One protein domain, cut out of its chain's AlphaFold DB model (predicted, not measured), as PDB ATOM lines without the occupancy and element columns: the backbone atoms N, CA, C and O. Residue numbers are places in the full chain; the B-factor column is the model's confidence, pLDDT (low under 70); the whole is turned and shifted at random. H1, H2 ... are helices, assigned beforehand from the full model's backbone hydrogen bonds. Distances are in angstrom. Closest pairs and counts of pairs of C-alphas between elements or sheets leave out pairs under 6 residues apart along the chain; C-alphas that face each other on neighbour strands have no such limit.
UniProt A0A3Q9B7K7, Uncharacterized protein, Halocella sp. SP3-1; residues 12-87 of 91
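What this domain is: This is residues 12 to 87 of the 91 residues of an uncharacterized protein of Halocella sp. SP3-1 (UniProt A0A3Q9B7K7). A long arm of helix H4 sticks out from a small compact head, joined to it by residues 63 to 69 and the last turns of H3. The head holds H1 and H2, which stand apart from each other and are joined by the long link of residues 20 to 30, with the first part of H3 along one side, where its residues 50 to 54 touch H1. The printed part has 76 residues with four named helices, H1 to H4 in chain order, and is all helix. It is extended, with a radius of gyration of the C-alphas of 22.2 A, and spans 70 by 21 by 19 A.

Where its parts are: H4, residues 70 to 86, is 23.4 A long and ends at C-alpha 86 (9.848, 37.445, -6.574). H3, residues 47 to 62, measures 22.8 A. H1, residues 12 to 19, begins at C-alpha 12 (29.670, 5.127, -47.064). H2 is residues 31 to 36.

How they stand to each other: H4 is apart from H1, H2 and H3. H3 touches H1 with residues 50 to 54 alone, about perpendicular at 81 degrees; the closest C-alphas, of Met 14 and Ile 50, are 5.7 A apart. H2 and H3 are close but not clearly touching, the closest C-alphas, of Tyr 31 and Glu 47, being 6.5 A apart. H1 and H2 are apart. In H1, H2, H3 and H4 every O i to N i+4 pair is within hydrogen-bond range.

The domain as a whole: Residues 58 to 87 stand free. The C-alphas farthest apart, of Asp 36 and Gly 87, are 70.8 A apart. The printed part has no cut; the link from H1 to H2 is long. Residues 66 to 87 have pLDDT under 70.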
ATOM      1  N   ALA A  12      28.943   3.899 -46.754       94.06
ATOM      2  CA  ALA A  12      29.670   5.127 -47.064       94.06
ATOM      3  C   ALA A  12      29.952   5.928 -45.789       94.06
ATOM      4  O   ALA A  12      31.095   6.316 -45.547       94.06
ATOM      5  N   LEU A  13      28.927   6.096 -44.949       94.31
ATOM      6  CA  LEU A  13      29.058   6.797 -43.676       94.31
ATOM      7  C   LEU A  13      30.075   6.116 -42.747       94.31
ATOM      8  O   LEU A  13      30.876   6.796 -42.107       94.31
ATOM      9  N   MET A  14      30.061   4.782 -42.672       96.06
ATOM     10  CA  MET A  14      30.989   4.039 -41.809       96.06
ATOM     11  C   MET A  14      32.431   4.123 -42.303       96.06
ATOM     12  O   MET A  14      33.341   4.333 -41.504       96.06
ATOM     13  N   VAL A  15      32.650   4.044 -43.617       95.50
ATOM     14  CA  VAL A  15      33.979   4.241 -44.214       95.50
ATOM     15  C   VAL A  15      34.517   5.640 -43.899       95.50
ATOM     16  O   VAL A  15      35.673   5.768 -43.500       95.50
ATOM     17  N   GLU A  16      33.688   6.681 -44.015       94.12
ATOM     18  CA  GLU A  16      34.081   8.049 -43.653       94.12
ATOM     19  C   GLU A  16      34.364   8.209 -42.154       94.12
ATOM     20  O   GLU A  16      35.287   8.932 -41.782       94.12
ATOM     21  N   LYS A  17      33.617   7.529 -41.278       93.75
ATOM     22  CA  LYS A  17      33.891   7.537 -39.831       93.75
ATOM     23  C   LYS A  17      35.203   6.838 -39.474       93.75
ATOM     24  O   LYS A  17      35.924   7.329 -38.611       93.75
ATOM     25  N   LEU A  18      35.515   5.727 -40.139       95.56
ATOM     26  CA  LEU A  18      36.718   4.934 -39.878       95.56
ATOM     27  C   LEU A  18      37.993   5.595 -40.409       95.56
ATOM     28  O   LEU A  18      39.026   5.588 -39.741       95.56
ATOM     29  N   LEU A  19      37.934   6.151 -41.618       94.56
ATOM     30  CA  LEU A  19      39.117   6.635 -42.336       94.56
ATOM     31  C   LEU A  19      39.191   8.163 -42.447       94.56
ATOM     32  O   LEU A  19      40.227   8.706 -42.833       94.56
ATOM     33  N   GLY A  20      38.116   8.860 -42.087       90.31
ATOM     34  CA  GLY A  20      37.978  10.303 -42.220       90.31
ATOM     35  C   GLY A  20      37.304  10.729 -43.525       90.31
ATOM     36  O   GLY A  20      37.143   9.968 -44.479       90.31
ATOM     37  N   ALA A  21      36.910  12.002 -43.567       83.81
ATOM     38  CA  ALA A  21      36.296  12.596 -44.746       83.81
ATOM     39  C   ALA A  21      37.281  12.653 -45.929       83.81
ATOM     40  O   ALA A  21      38.455  12.986 -45.763       83.81
ATOM     41  N   GLY A  22      36.772  12.416 -47.141       81.94
ATOM     42  CA  GLY A  22      37.534  12.574 -48.386       81.94
ATOM     43  C   GLY A  22      38.086  11.284 -48.997       81.94
ATOM     44  O   GLY A  22      38.751  11.364 -50.032       81.94
ATOM     45  N   VAL A  23      37.777  10.127 -48.409       91.81
ATOM     46  CA  VAL A  23      38.048   8.813 -49.010       91.81
ATOM     47  C   VAL A  23      37.280   8.658 -50.320       91.81
ATOM     48  O   VAL A  23      36.114   9.045 -50.421       91.81
ATOM     49  N   LYS A  24      37.937   8.097 -51.339       93.12
ATOM     50  CA  LYS A  24      37.371   7.994 -52.692       93.12
ATOM     51  C   LYS A  24      36.949   6.572 -53.050       93.12
ATOM     52  O   LYS A  24      37.778   5.676 -53.190       93.12
ATOM     53  N   PHE A  25      35.653   6.401 -53.290       93.62
ATOM     54  CA  PHE A  25      35.052   5.220 -53.910       93.62
ATOM     55  C   PHE A  25      33.804   5.637 -54.703       93.62
ATOM     56  O   PHE A  25      33.219   6.689 -54.436       93.62
ATOM     57  N   ARG A  26      33.383   4.844 -55.698       91.69
ATOM     58  CA  ARG A  26      32.214   5.204 -56.538       91.69
ATOM     59  C   ARG A  26      30.897   4.632 -56.036       91.69
ATOM     60  O   ARG A  26      29.854   5.244 -56.253       91.69
ATOM     61  N   MET A  27      30.917   3.434 -55.456       91.19
ATOM     62  CA  MET A  27      29.718   2.706 -55.038       91.19
ATOM     63  C   MET A  27      29.973   1.935 -53.745       91.19
ATOM     64  O   MET A  27      31.046   1.380 -53.548       91.19
ATOM     65  N   SER A  28      28.960   1.856 -52.887       91.62
ATOM     66  CA  SER A  28      29.053   1.196 -51.579       91.62
ATOM     67  C   SER A  28      27.741   0.505 -51.175       91.62
ATOM     68  O   SER A  28      27.397   0.415 -50.002       91.62
ATOM     69  N   GLY A  29      26.957   0.004 -52.139       88.44
ATOM     70  CA  GLY A  29      25.710  -0.715 -51.829       88.44
ATOM     71  C   GLY A  29      25.950  -2.070 -51.143       88.44
ATOM     72  O   GLY A  29      25.162  -2.511 -50.295       88.44
ATOM     73  N   THR A  30      27.071  -2.711 -51.470       93.94
ATOM     74  CA  THR A  30      27.592  -3.932 -50.845       93.94
ATOM     75  C   THR A  30      29.090  -3.794 -50.591       93.94
ATOM     76  O   THR A  30      29.746  -2.950 -51.206       93.94
ATOM     77  N   TYR A  31      29.642  -4.652 -49.732       93.88
ATOM     78  CA  TYR A  31      31.082  -4.688 -49.491       93.88
ATOM     79  C   TYR A  31      31.877  -4.983 -50.777       93.88
ATOM     80  O   TYR A  31      32.828  -4.276 -51.095       93.88
ATOM     81  N   GLN A  32      31.407  -5.920 -51.607       95.00
ATOM     82  CA  GLN A  32      32.022  -6.197 -52.912       95.00
ATOM     83  C   GLN A  32      32.040  -4.961 -53.830       95.00
ATOM     84  O   GLN A  32      33.047  -4.681 -54.468       95.00
ATOM     85  N   GLN A  33      30.951  -4.185 -53.884       94.81
ATOM     86  CA  GLN A  33      30.910  -2.960 -54.694       94.81
ATOM     87  C   GLN A  33      31.875  -1.887 -54.180       94.81
ATOM     88  O   GLN A  33      32.460  -1.160 -54.986       94.81
ATOM     89  N   LEU A  34      32.047  -1.800 -52.858       95.56
ATOM     90  CA  LEU A  34      33.047  -0.926 -52.253       95.56
ATOM     91  C   LEU A  34      34.454  -1.329 -52.708       95.56
ATOM     92  O   LEU A  34      35.203  -0.475 -53.176       95.56
ATOM     93  N   GLN A  35      34.780  -2.624 -52.656       95.62
ATOM     94  CA  GLN A  35      36.065  -3.155 -53.122       95.62
ATOM     95  C   GLN A  35      36.299  -2.884 -54.613       95.62
ATOM     96  O   GLN A  35      37.366  -2.402 -54.992       95.62
ATOM     97  N   ASP A  36      35.297  -3.136 -55.454       96.75
ATOM     98  CA  ASP A  36      35.398  -2.982 -56.911       96.75
ATOM     99  C   ASP A  36      35.564  -1.518 -57.351       96.75
ATOM    100  O   ASP A  36      36.027  -1.241 -58.461       96.75
ATOM    101  N   THR A  37      35.150  -0.569 -56.508       95.94
ATOM    102  CA  THR A  37      35.152   0.861 -56.835       95.94
ATOM    103  C   THR A  37      36.055   1.704 -55.950       95.94
ATOM    104  O   THR A  37      35.960   2.931 -56.010       95.94
ATOM    105  N   TRP A  38      36.925   1.071 -55.164       96.50
ATOM    106  CA  TRP A  38      37.903   1.749 -54.323       96.50
ATOM    107  C   TRP A  38      38.937   2.490 -55.176       96.50
ATOM    108  O   TRP A  38      39.574   1.900 -56.049       96.50
ATOM    109  N   GLU A  39      39.108   3.788 -54.935       95.38
ATOM    110  CA  GLU A  39      40.056   4.639 -55.671       95.38
ATOM    111  C   GLU A  39      41.152   5.218 -54.772       95.38
ATOM    112  O   GLU A  39      42.053   5.907 -55.259       95.38
ATOM    113  N   ASP A  40      41.074   4.963 -53.466       93.44
ATOM    114  CA  ASP A  40      42.031   5.475 -52.500       93.44
ATOM    115  C   ASP A  40      43.262   4.568 -52.353       93.44
ATOM    116  O   ASP A  40      43.270   3.389 -52.708       93.44
ATOM    117  N   THR A  41      44.331   5.148 -51.819       92.31
ATOM    118  CA  THR A  41      45.593   4.460 -51.517       92.31
ATOM    119  C   THR A  41      45.610   3.843 -50.125       92.31
ATOM    120  O   THR A  41      46.444   2.978 -49.851       92.31
ATOM    121  N   VAL A  42      44.710   4.283 -49.243       93.50
ATOM    122  CA  VAL A  42      44.548   3.683 -47.919       93.50
ATOM    123  C   VAL A  42      43.867   2.323 -48.029       93.50
ATOM    124  O   VAL A  42      43.106   2.056 -48.963       93.50
ATOM    125  N   THR A  43      44.166   1.447 -47.073       94.88
ATOM    126  CA  THR A  43      43.563   0.118 -47.003       94.88
ATOM    127  C   THR A  43      42.053   0.244 -46.834       94.88
ATOM    128  O   THR A  43      41.583   0.976 -45.964       94.88
ATOM    129  N   ILE A  44      41.309  -0.481 -47.666       95.50
ATOM    130  CA  ILE A  44      39.860  -0.598 -47.526       95.50
ATOM    131  C   ILE A  44      39.525  -1.244 -46.170       95.50
ATOM    132  O   ILE A  44      40.123  -2.275 -45.848       95.50
ATOM    133  N   PRO A  45      38.604  -0.672 -45.372       96.56
ATOM    134  CA  PRO A  45      38.165  -1.304 -44.135       96.56
ATOM    135  C   PRO A  45      37.510  -2.644 -44.445       96.56
ATOM    136  O   PRO A  45      36.872  -2.792 -45.483       96.56
ATOM    137  N   THR A  46      37.666  -3.617 -43.563       96.38
ATOM    138  CA  THR A  46      37.014  -4.923 -43.662       96.38
ATOM    139  C   THR A  46      35.513  -4.825 -43.398       96.38
ATOM    140  O   THR A  46      35.031  -3.868 -42.798       96.38
ATOM    141  N   GLU A  47      34.760  -5.846 -43.818       94.94
ATOM    142  CA  GLU A  47      33.318  -5.926 -43.552       94.94
ATOM    143  C   GLU A  47      33.017  -5.861 -42.043       94.94
ATOM    144  O   GLU A  47      32.158  -5.088 -41.631       94.94
ATOM    145  N   GLN A  48      33.814  -6.556 -41.218       94.38
ATOM    146  CA  GLN A  48      33.684  -6.524 -39.758       94.38
ATOM    147  C   GLN A  48      33.944  -5.130 -39.173       94.38
ATOM    148  O   GLN A  48      33.181  -4.679 -38.333       94.38
ATOM    149  N   GLU A  49      34.982  -4.418 -39.626       96.25
ATOM    150  CA  GLU A  49      35.264  -3.060 -39.131       96.25
ATOM    151  C   GLU A  49      34.119  -2.088 -39.450       96.25
ATOM    152  O   GLU A  49      33.814  -1.199 -38.657       96.25
ATOM    153  N   ILE A  50      33.464  -2.264 -40.601       96.06
ATOM    154  CA  ILE A  50      32.302  -1.464 -41.006       96.06
ATOM    155  C   ILE A  50      31.082  -1.788 -40.130       96.06
ATOM    156  O   ILE A  50      30.337  -0.875 -39.772       96.06
ATOM    157  N   GLU A  51      30.867  -3.059 -39.786       93.94
ATOM    158  CA  GLU A  51      29.804  -3.480 -38.863       93.94
ATOM    159  C   GLU A  51      30.044  -2.970 -37.437       93.94
ATOM    160  O   GLU A  51      29.128  -2.420 -36.828       93.94
ATOM    161  N   ASP A  52      31.271  -3.079 -36.931       94.38
ATOM    162  CA  ASP A  52      31.637  -2.597 -35.596       94.38
ATOM    163  C   ASP A  52      31.447  -1.073 -35.503       94.38
ATOM    164  O   ASP A  52      30.810  -0.575 -34.574       94.38
ATOM    165  N   ALA A  53      31.882  -0.325 -36.525       95.12
ATOM    166  CA  ALA A  53      31.653   1.118 -36.602       95.12
ATOM    167  C   ALA A  53      30.161   1.487 -36.627       95.12
ATOM    168  O   ALA A  53      29.772   2.542 -36.118       95.12
ATOM    169  N   TRP A  54      29.321   0.636 -37.223       94.94
ATOM    170  CA  TRP A  54      27.875   0.839 -37.253       94.94
ATOM    171  C   TRP A  54      27.248   0.675 -35.874       94.94
ATOM    172  O   TRP A  54      26.422   1.505 -35.491       94.94
ATOM    173  N   VAL A  55      27.671  -0.340 -35.117       92.69
ATOM    174  CA  VAL A  55      27.245  -0.541 -33.725       92.69
ATOM    175  C   VAL A  55      27.647   0.660 -32.870       92.69
ATOM    176  O   VAL A  55      26.784   1.267 -32.236       92.69
ATOM    177  N   ASP A  56      28.912   1.077 -32.942       92.50
ATOM    178  CA  ASP A  56      29.409   2.242 -32.199       92.50
ATOM    179  C   ASP A  56      28.627   3.518 -32.555       92.50
ATOM    180  O   ASP A  56      28.275   4.323 -31.690       92.50
ATOM    181  N   TYR A  57      28.303   3.703 -33.838       91.94
ATOM    182  CA  TYR A  57      27.506   4.840 -34.292       91.94
ATOM    183  C   TYR A  57      26.064   4.798 -33.771       91.94
ATOM    184  O   TYR A  57      25.512   5.837 -33.404       91.94
ATOM    185  N   GLN A  58      25.447   3.618 -33.717       90.31
ATOM    186  CA  GLN A  58      24.112   3.455 -33.141       90.31
ATOM    187  C   GLN A  58      24.107   3.790 -31.646       90.31
ATOM    188  O   GLN A  58      23.204   4.488 -31.181       90.31
ATOM    189  N   GLU A  59      25.129   3.359 -30.903       90.38
ATOM    190  CA  GLU A  59      25.290   3.702 -29.487       90.38
ATOM    191  C   GLU A  59      25.520   5.206 -29.280       90.38
ATOM    192  O   GLU A  59      24.929   5.807 -28.380       90.38
ATOM    193  N   GLU A  60      26.329   5.846 -30.128       89.19
ATOM    194  CA  GLU A  60      26.541   7.297 -30.101       89.19
ATOM    195  C   GLU A  60      25.222   8.053 -30.329       89.19
ATOM    196  O   GLU A  60      24.894   8.974 -29.576       89.19
ATOM    197  N   LEU A  61      24.427   7.631 -31.318       87.12
ATOM    198  CA  LEU A  61      23.109   8.210 -31.592       87.12
ATOM    199  C   LEU A  61      22.121   7.990 -30.444       87.12
ATOM    200  O   LEU A  61      21.357   8.899 -30.122       87.12
ATOM    201  N   ALA A  62      22.130   6.814 -29.816       85.50
ATOM    202  CA  ALA A  62      21.261   6.514 -28.680       85.50
ATOM    203  C   ALA A  62      21.596   7.372 -27.449       85.50
ATOM    204  O   ALA A  62      20.705   7.726 -26.678       85.50
ATOM    205  N   ASN A  63      22.870   7.735 -27.287       85.19
ATOM    206  CA  ASN A  63      23.353   8.586 -26.200       85.19
ATOM    207  C   ASN A  63      23.351  10.085 -26.545       85.19
ATOM    208  O   ASN A  63      23.692  10.914 -25.696       85.19
ATOM    209  N   TYR A  64      22.973  10.460 -27.770       79.69
ATOM    210  CA  TYR A  64      22.936  11.854 -28.187       79.69
ATOM    211  C   TYR A  64      21.785  12.599 -27.500       79.69
ATOM    212  O   TYR A  64      20.607  12.392 -27.795       79.69
ATOM    213  N   VAL A  65      22.137  13.525 -26.608       74.81
ATOM    214  CA  VAL A  65      21.196  14.484 -26.026       74.81
ATOM    215  C   VAL A  65      21.209  15.742 -26.899       74.81
ATOM    216  O   VAL A  65      22.214  16.462 -26.897       74.81
ATOM    217  N   PRO A  66      20.136  16.035 -27.659       69.06
ATOM    218  CA  PRO A  66      20.072  17.272 -28.422       69.06
ATOM    219  C   PRO A  66      20.165  18.471 -27.469       69.06
ATOM    220  O   PRO A  66      19.619  18.426 -26.365       69.06
ATOM    221  N   PRO A  67      20.839  19.563 -27.868       69.19
ATOM    222  CA  PRO A  67      20.866  20.769 -27.055       69.19
ATOM    223  C   PRO A  67      19.432  21.245 -26.813       69.19
ATOM    224  O   PRO A  67      18.644  21.294 -27.760       69.19
ATOM    225  N   ALA A  68      19.128  21.616 -25.565       69.94
ATOM    226  CA  ALA A  68      17.810  22.094 -25.156       69.94
ATOM    227  C   ALA A  68      17.252  23.078 -26.194       69.94
ATOM    228  O   ALA A  68      17.897  24.082 -26.561       69.94
ATOM    229  N   THR A  69      16.065  22.764 -26.712       65.06
ATOM    230  CA  THR A  69      15.357  23.658 -27.622       65.06
ATOM    231  C   THR A  69      15.094  24.977 -26.898       65.06
ATOM    232  O   THR A  69      15.105  25.076 -25.670       65.06
ATOM    233  N   SER A  70      14.937  26.053 -27.662       57.44
ATOM    234  CA  SER A  70      14.774  27.405 -27.123       57.44
ATOM    235  C   SER A  70      13.645  27.537 -26.090       57.44
ATOM    236  O   SER A  70      13.733  28.421 -25.252       57.44
ATOM    237  N   GLU A  71      12.637  26.662 -26.095       58.72
ATOM    238  CA  GLU A  71      11.520  26.676 -25.136       58.72
ATOM    239  C   GLU A  71      11.911  26.227 -23.716       58.72
ATOM    240  O   GLU A  71      11.490  26.863 -22.750       58.72
ATOM    241  N   GLU A  72      12.773  25.213 -23.563       58.88
ATOM    242  CA  GLU A  72      13.335  24.849 -22.247       58.88
ATOM    243  C   GLU A  72      14.222  25.975 -21.713       58.88
ATOM    244  O   GLU A  72      14.113  26.363 -20.553       58.88
ATOM    245  N   ARG A  73      15.018  26.602 -22.590       59.38
ATOM    246  CA  ARG A  73      15.817  27.778 -22.217       59.38
ATOM    247  C   ARG A  73      14.964  28.988 -21.845       59.38
ATOM    248  O   ARG A  73      15.377  29.747 -20.975       59.38
ATOM    249  N   ILE A  74      13.811  29.192 -22.488       60.00
ATOM    250  CA  ILE A  74      12.866  30.257 -22.118       60.00
ATOM    251  C   ILE A  74      12.263  29.958 -20.746       60.00
ATOM    252  O   ILE A  74      12.253  30.854 -19.915       60.00
ATOM    253  N   THR A  75      11.860  28.716 -20.473       63.44
ATOM    254  CA  THR A  75      11.307  28.322 -19.164       63.44
ATOM    255  C   THR A  75      12.336  28.491 -18.041       63.44
ATOM    256  O   THR A  75      12.024  29.057 -16.993       63.44
ATOM    257  N   ASP A  76      13.589  28.086 -18.267       65.75
ATOM    258  CA  ASP A  76      14.681  28.298 -17.308       65.75
ATOM    259  C   ASP A  76      14.975  29.790 -17.093       65.75
ATOM    260  O   ASP A  76      15.234  30.225 -15.968       65.75
ATOM    261  N   LEU A  77      14.894  30.602 -18.154       61.59
ATOM    262  CA  LEU A  77      15.080  32.050 -18.069       61.59
ATOM    263  C   LEU A  77      13.904  32.738 -17.358       61.59
ATOM    264  O   LEU A  77      14.127  33.640 -16.556       61.59
ATOM    265  N   GLU A  78      12.665  32.316 -17.611       62.94
ATOM    266  CA  GLU A  78      11.452  32.820 -16.957       62.94
ATOM    267  C   GLU A  78      11.429  32.467 -15.468       62.94
ATOM    268  O   GLU A  78      11.098  33.321 -14.642       62.94
ATOM    269  N   ASN A  79      11.861  31.257 -15.103       63.94
ATOM    270  CA  ASN A  79      12.033  30.855 -13.707       63.94
ATOM    271  C   ASN A  79      13.146  31.669 -13.027       63.94
ATOM    272  O   ASN A  79      12.933  32.203 -11.940       63.94
ATOM    273  N   ALA A  80      14.292  31.866 -13.688       65.06
ATOM    274  CA  ALA A  80      15.375  32.698 -13.157       65.06
ATOM    275  C   ALA A  80      14.963  34.175 -12.994       65.06
ATOM    276  O   ALA A  80      15.324  34.817 -12.008       65.06
ATOM    277  N   ILE A  81      14.180  34.725 -13.928       61.53
ATOM    278  CA  ILE A  81      13.614  36.079 -13.824       61.53
ATOM    279  C   ILE A  81      12.594  36.151 -12.680       61.53
ATOM    280  O   ILE A  81      12.586  37.132 -11.936       61.53
ATOM    281  N   THR A  82      11.766  35.120 -12.505       60.91
ATOM    282  CA  THR A  82      10.777  35.048 -11.418       60.91
ATOM    283  C   THR A  82      11.449  34.987 -10.048       60.91
ATOM    284  O   THR A  82      11.009  35.689  -9.143       60.91
ATOM    285  N   ASP A  83      12.557  34.263  -9.895       61.03
ATOM    286  CA  ASP A  83      13.334  34.246  -8.647       61.03
ATOM    287  C   ASP A  83      14.018  35.597  -8.360       61.03
ATOM    288  O   ASP A  83      14.054  36.052  -7.214       61.03
ATOM    289  N   ILE A  84      14.505  36.289  -9.397       59.94
ATOM    290  CA  ILE A  84      15.101  37.631  -9.260       59.94
ATOM    291  C   ILE A  84      14.041  38.684  -8.892       59.94
ATOM    292  O   ILE A  84      14.331  39.603  -8.123       59.94
ATOM    293  N   LEU A  85      12.820  38.572  -9.427       58.59
ATOM    294  CA  LEU A  85      11.744  39.553  -9.233       58.59
ATOM    295  C   LEU A  85      10.780  39.209  -8.079       58.59
ATOM    296  O   LEU A  85      10.080  40.100  -7.598       58.59
ATOM    297  N   GLY A  86      10.743  37.955  -7.622       57.16
ATOM    298  CA  GLY A  86       9.848  37.445  -6.574       57.16
ATOM    299  C   GLY A  86      10.453  37.402  -5.165       57.16
ATOM    300  O   GLY A  86       9.729  37.196  -4.194       57.16
ATOM    301  N   GLY A  87      11.756  37.654  -5.013       50.34
ATOM    302  CA  GLY A  87      12.461  37.691  -3.724       50.34
ATOM    303  C   GLY A  87      12.234  38.950  -2.872       50.34
ATOM    304  O   GLY A  87      13.117  39.324  -2.099       50.34
TER     305      GLY A  87